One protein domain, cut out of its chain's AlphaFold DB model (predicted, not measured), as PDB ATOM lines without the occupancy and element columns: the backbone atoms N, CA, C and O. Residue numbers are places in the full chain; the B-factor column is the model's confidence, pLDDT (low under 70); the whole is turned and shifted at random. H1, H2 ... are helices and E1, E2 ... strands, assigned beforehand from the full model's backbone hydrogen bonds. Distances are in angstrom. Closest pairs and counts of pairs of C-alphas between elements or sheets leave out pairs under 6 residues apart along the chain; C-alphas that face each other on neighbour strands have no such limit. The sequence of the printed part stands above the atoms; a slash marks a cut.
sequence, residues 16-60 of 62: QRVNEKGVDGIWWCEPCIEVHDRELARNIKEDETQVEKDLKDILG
ATOM      1  N   GLN A  16       6.326 -40.115  23.622       76.19
ATOM      2  CA  GLN A  16       5.527 -40.358  22.426       76.19
ATOM      3  C   GLN A  16       4.656 -41.598  22.583       76.19
ATOM      4  O   GLN A  16       5.145 -42.662  22.949       76.19
ATOM      5  N   ARG A  17       3.380 -41.485  22.199       69.75
ATOM      6  CA  ARG A  17       2.570 -42.668  21.897       69.75
ATOM      7  C   ARG A  17       2.792 -43.041  20.435       69.75
ATOM      8  O   ARG A  17       2.525 -42.229  19.545       69.75
ATOM      9  N   VAL A  18       3.302 -44.244  20.189       65.94
ATOM     10  CA  VAL A  18       3.385 -44.790  18.832       65.94
ATOM     11  C   VAL A  18       1.960 -45.157  18.421       65.94
ATOM     12  O   VAL A  18       1.380 -46.100  18.951       65.94
ATOM     13  N   ASN A  19       1.356 -44.342  17.559       63.00
ATOM     14  CA  ASN A  19       0.031 -44.613  17.005       63.00
ATOM     15  C   ASN A  19       0.140 -45.578  15.810       63.00
ATOM     16  O   ASN A  19       1.238 -45.943  15.386       63.00
ATOM     17  N   GLU A  20      -1.010 -45.986  15.272       62.81
ATOM     18  CA  GLU A  20      -1.116 -46.813  14.067       62.81
ATOM     19  C   GLU A  20      -0.266 -46.274  12.899       62.81
ATOM     20  O   GLU A  20       0.012 -45.076  12.789       62.81
ATOM     21  N   LYS A  21       0.151 -47.181  12.004       68.44
ATOM     22  CA  LYS A  21       0.990 -46.853  10.841       68.44
ATOM     23  C   LYS A  21       0.377 -45.700  10.035       68.44
ATOM     24  O   LYS A  21      -0.729 -45.824   9.523       68.44
ATOM     25  N   GLY A  22       1.140 -44.619   9.869       66.56
ATOM     26  CA  GLY A  22       0.741 -43.446   9.082       66.56
ATOM     27  C   GLY A  22       0.107 -42.306   9.884       66.56
ATOM     28  O   GLY A  22      -0.241 -41.291   9.290       66.56
ATOM     29  N   VAL A  23      -0.019 -42.434  11.210       70.62
ATOM     30  CA  VAL A  23      -0.499 -41.350  12.080       70.62
ATOM     31  C   VAL A  23       0.679 -40.594  12.693       70.62
ATOM     32  O   VAL A  23       1.606 -41.203  13.232       70.62
ATOM     33  N   ASP A  24       0.615 -39.261  12.670       70.25
ATOM     34  CA  ASP A  24       1.599 -38.414  13.342       70.25
ATOM     35  C   ASP A  24       1.678 -38.732  14.844       70.25
ATOM     36  O   ASP A  24       0.673 -38.836  15.560       70.25
ATOM     37  N   GLY A  25       2.910 -38.875  15.334       72.88
ATOM     38  CA  GLY A  25       3.191 -39.117  16.743       72.88
ATOM     39  C   GLY A  25       2.658 -38.000  17.634       72.88
ATOM     40  O   GLY A  25       2.916 -36.819  17.392       72.88
ATOM     41  N   ILE A  26       1.949 -38.367  18.702       83.56
ATOM     42  CA  ILE A  26       1.560 -37.398  19.728       83.56
ATOM     43  C   ILE A  26       2.691 -37.282  20.744       83.56
ATOM     44  O   ILE A  26       3.061 -38.270  21.372       83.56
ATOM     45  N   TRP A  27       3.165 -36.054  20.937       86.44
ATOM     46  CA  TRP A  27       4.233 -35.722  21.872       86.44
ATOM     47  C   TRP A  27       3.690 -35.116  23.161       86.44
ATOM     48  O   TRP A  27       2.841 -34.217  23.142       86.44
ATOM     49  N   TRP A  28       4.247 -35.548  24.283       87.56
ATOM     50  CA  TRP A  28       3.864 -35.108  25.612       87.56
ATOM     51  C   TRP A  28       5.070 -34.648  26.420       87.56
ATOM     52  O   TRP A  28       6.181 -35.142  26.246       87.56
ATOM     53  N   CYS A  29       4.838 -33.680  27.306       89.38
ATOM     54  CA  CYS A  29       5.721 -33.462  28.441       89.38
ATOM     55  C   CYS A  29       5.238 -34.305  29.622       89.38
ATOM     56  O   CYS A  29       4.058 -34.659  29.693       89.38
ATOM     57  N   GLU A  30       6.143 -34.575  30.554       87.12
ATOM     58  CA  GLU A  30       5.882 -35.402  31.731       87.12
ATOM     59  C   GLU A  30       4.690 -34.911  32.586       87.12
ATOM     60  O   GLU A  30       3.787 -35.706  32.836       87.12
ATOM     61  N   PRO A  31       4.539 -33.610  32.913       89.88
ATOM     62  CA  PRO A  31       3.367 -33.163  33.672       89.88
ATOM     63  C   PRO A  31       2.044 -33.377  32.925       89.88
ATOM     64  O   PRO A  31       1.012 -33.679  33.517       89.88
ATOM     65  N   CYS A  32       2.042 -33.206  31.599       90.50
ATOM     66  CA  CYS A  32       0.817 -33.355  30.825       90.50
ATOM     67  C   CYS A  32       0.440 -34.822  30.610       90.50
ATOM     68  O   CYS A  32      -0.754 -35.117  30.589       90.50
ATOM     69  N   ILE A  33       1.406 -35.730  30.443       87.88
ATOM     70  CA  ILE A  33       1.090 -37.156  30.278       87.88
ATOM     71  C   ILE A  33       0.523 -37.739  31.577       87.88
ATOM     72  O   ILE A  33      -0.476 -38.442  31.526       87.88
ATOM     73  N   GLU A  34       1.038 -37.348  32.747       88.75
ATOM     74  CA  GLU A  34       0.500 -37.776  34.049       88.75
ATOM     75  C   GLU A  34      -0.954 -37.352  34.282       88.75
ATOM     76  O   GLU A  34      -1.705 -38.022  34.987       88.75
ATOM     77  N   VAL A  35      -1.380 -36.228  33.707       90.94
ATOM     78  CA  VAL A  35      -2.751 -35.732  33.877       90.94
ATOM     79  C   VAL A  35      -3.686 -36.306  32.816       90.94
ATOM     80  O   VAL A  35      -4.837 -36.619  33.126       90.94
ATOM     81  N   HIS A  36      -3.215 -36.430  31.574       87.75
ATOM     82  CA  HIS A  36      -4.067 -36.717  30.419       87.75
ATOM     83  C   HIS A  36      -3.983 -38.155  29.895       87.75
ATOM     84  O   HIS A  36      -4.888 -38.561  29.171       87.75
ATOM     85  N   ASP A  37      -2.944 -38.908  30.252       85.06
ATOM     86  CA  ASP A  37      -2.747 -40.310  29.868       85.06
ATOM     87  C   ASP A  37      -2.000 -41.057  30.988       85.06
ATOM     88  O   ASP A  37      -0.835 -41.440  30.876       85.06
ATOM     89  N   ARG A  38      -2.686 -41.195  32.130       82.56
ATOM     90  CA  ARG A  38      -2.143 -41.779  33.370       82.56
ATOM     91  C   ARG A  38      -1.619 -43.194  33.189       82.56
ATOM     92  O   ARG A  38      -0.642 -43.557  33.829       82.56
ATOM     93  N   GLU A  39      -2.286 -43.988  32.358       81.19
ATOM     94  CA  GLU A  39      -1.885 -45.364  32.091       81.19
ATOM     95  C   GLU A  39      -0.558 -45.394  31.339       81.19
ATOM     96  O   GLU A  39       0.372 -46.063  31.778       81.19
ATOM     97  N   LEU A  40      -0.427 -44.610  30.266       78.25
ATOM     98  CA  LEU A  40       0.831 -44.505  29.538       78.25
ATOM     99  C   LEU A  40       1.940 -43.900  30.408       78.25
ATOM    100  O   LEU A  40       3.061 -44.395  30.394       78.25
ATOM    101  N   ALA A  41       1.628 -42.866  31.196       82.50
ATOM    102  CA  ALA A  41       2.571 -42.270  32.139       82.50
ATOM    103  C   ALA A  41       3.080 -43.299  33.155       82.50
ATOM    104  O   ALA A  41       4.278 -43.360  33.416       82.50
ATOM    105  N   ARG A  42       2.179 -44.127  33.693       81.75
ATOM    106  CA  ARG A  42       2.531 -45.220  34.594       81.75
ATOM    107  C   ARG A  42       3.387 -46.258  33.881       81.75
ATOM    108  O   ARG A  42       4.453 -46.556  34.380       81.75
ATOM    109  N   ASN A  43       2.989 -46.734  32.705       77.25
ATOM    110  CA  ASN A  43       3.741 -47.756  31.970       77.25
ATOM    111  C   ASN A  43       5.160 -47.287  31.600       77.25
ATOM    112  O   ASN A  43       6.085 -48.082  31.629       77.25
ATOM    113  N   ILE A  44       5.342 -45.997  31.292       75.19
ATOM    114  CA  ILE A  44       6.663 -45.409  31.013       75.19
ATOM    115  C   ILE A  44       7.514 -45.272  32.288       75.19
ATOM    116  O   ILE A  44       8.737 -45.346  32.219       75.19
ATOM    117  N   LYS A  45       6.895 -45.019  33.450       71.75
ATOM    118  CA  LYS A  45       7.594 -44.803  34.733       71.75
ATOM    119  C   LYS A  45       7.827 -46.079  35.538       71.75
ATOM    120  O   LYS A  45       8.793 -46.151  36.285       71.75
ATOM    121  N   GLU A  46       6.927 -47.045  35.415       65.38
ATOM    122  CA  GLU A  46       6.970 -48.357  36.065       65.38
ATOM    123  C   GLU A  46       7.745 -49.384  35.239       65.38
ATOM    124  O   GLU A  46       7.688 -50.570  35.553       65.38
ATOM    125  N   ASP A  47       8.502 -48.949  34.229       57.78
ATOM    126  CA  ASP A  47       9.355 -49.801  33.394       57.78
ATOM    127  C   ASP A  47      10.599 -50.299  34.161       57.78
ATOM    128  O   ASP A  47      11.698 -50.378  33.633       57.78
ATOM    129  N   GLU A  48      10.430 -50.609  35.448       56.25
ATOM    130  CA  GLU A  48      11.315 -51.492  36.178       56.25
ATOM    131  C   GLU A  48      10.864 -52.908  35.830       56.25
ATOM    132  O   GLU A  48       9.899 -53.456  36.382       56.25
ATOM    133  N   THR A  49      11.524 -53.470  34.825       62.97
ATOM    134  CA  THR A  49      11.225 -54.816  34.350       62.97
ATOM    135  C   THR A  49      11.344 -55.806  35.511       62.97
ATOM    136  O   THR A  49      12.145 -55.620  36.429       62.97
ATOM    137  N   GLN A  50      10.575 -56.900  35.482       62.12
ATOM    138  CA  GLN A  50      10.731 -57.972  36.478       62.12
ATOM    139  C   GLN A  50      12.200 -58.422  36.572       62.12
ATOM    140  O   GLN A  50      12.706 -58.659  37.659       62.12
ATOM    141  N   VAL A  51      12.914 -58.413  35.442       64.31
ATOM    142  CA  VAL A  51      14.349 -58.706  35.353       64.31
ATOM    143  C   VAL A  51      15.204 -57.693  36.123       64.31
ATOM    144  O   VAL A  51      16.151 -58.095  36.788       64.31
ATOM    145  N   GLU A  52      14.900 -56.395  36.076       68.81
ATOM    146  CA  GLU A  52      15.629 -55.375  36.847       68.81
ATOM    147  C   GLU A  52      15.375 -55.480  38.349       68.81
ATOM    148  O   GLU A  52      16.309 -55.289  39.130       68.81
ATOM    149  N   LYS A  53      14.152 -55.831  38.761       69.56
ATOM    150  CA  LYS A  53      13.846 -56.139  40.167       69.56
ATOM    151  C   LYS A  53      14.621 -57.363  40.636       69.56
ATOM    152  O   LYS A  53      15.342 -57.285  41.626       69.56
ATOM    153  N   ASP A  54      14.551 -58.443  39.864       71.69
ATOM    154  CA  ASP A  54      15.254 -59.687  40.162       71.69
ATOM    155  C   ASP A  54      16.780 -59.457  40.212       71.69
ATOM    156  O   ASP A  54      17.463 -59.972  41.095       71.69
ATOM    157  N   LEU A  55      17.339 -58.628  39.321       72.56
ATOM    158  CA  LEU A  55      18.758 -58.256  39.334       72.56
ATOM    159  C   LEU A  55      19.145 -57.419  40.557       72.56
ATOM    160  O   LEU A  55      20.222 -57.643  41.109       72.56
ATOM    161  N   LYS A  56      18.310 -56.474  40.999       75.12
ATOM    162  CA  LYS A  56      18.565 -55.693  42.223       75.12
ATOM    163  C   LYS A  56      18.548 -56.576  43.466       75.12
ATOM    164  O   LYS A  56      19.443 -56.444  44.302       75.12
ATOM    165  N   ASP A  57      17.604 -57.510  43.533       76.31
ATOM    166  CA  ASP A  57      17.498 -58.484  44.619       76.31
ATOM    167  C   ASP A  57      18.698 -59.448  44.644       76.31
ATOM    168  O   ASP A  57      19.249 -59.722  45.711       76.31
ATOM    169  N   ILE A  58      19.165 -59.914  43.477       75.94
ATOM    170  CA  ILE A  58      20.347 -60.788  43.359       75.94
ATOM    171  C   ILE A  58      21.648 -60.035  43.679       75.94
ATOM    172  O   ILE A  58      22.547 -60.595  44.309       75.94
ATOM    173  N   LEU A  59      21.778 -58.783  43.233       77.25
ATOM    174  CA  LEU A  59      23.012 -57.996  43.357       77.25
ATOM    175  C   LEU A  59      23.081 -57.161  44.647       77.25
ATOM    176  O   LEU A  59      24.114 -56.549  44.915       77.25
ATOM    177  N   GLY A  60      22.022 -57.150  45.464       58.69
ATOM    178  CA  GLY A  60      22.009 -56.543  46.798       58.69
ATOM    179  C   GLY A  60      22.071 -55.012  46.821       58.69
ATOM    180  O   GLY A  60      22.460 -54.435  47.839       58.69
TER     181      GLY A  60
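What this domain is: This is residues 16 to 60 of the 62 residues of an uncharacterized protein of Xanthomarina gelatinilytica (UniProt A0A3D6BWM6). A small helical hairpin of H1 and H2 has an arm on each side of it: a loop whose residues 19 to 24 stand free, folded back so that residues 16 to 17 pair with residues 26 to 27 of E1, and a longer arm, residues 45 to 60, which stands free and holds H3. The printed part has 45 residues, mostly helix, in the order E1, H1, H2, H3. It is extended, with a radius of gyration of the C-alphas of 14.6 A and spans of 43 by 25 by 13 A.

Where its parts are: E1 is residues 26 to 28, from C-alpha 26 at (1.560, -37.398, 19.728). H1 is residues 30 to 36, H2 38 to 45, and H3 50 to 59, 14.1 A long, ending at (23.012, -57.996, 43.357).

How they stand to each other: Residues 16 to 17 pair antiparallel with 26 to 27 of E1. E1 and H1 meet only through their link. H1 and H2 touch, closest at the C-alphas of Glu 34 and Ala 41, 5.3 A, at a shallow tilt of 29 degrees, opposite ways. H3 is apart from H2. Every O i to N i+4 pair is within hydrogen-bond range in H2 and H3, 2 of 3 in H1.

The domain as a whole: The C-alphas of Gly 22 and Gly 60, the farthest apart, are 45.2 A apart. The printed part has no cut, and its three links are tight. pLDDT is under 70 at residues 17 to 22, 46 to 53 and 60.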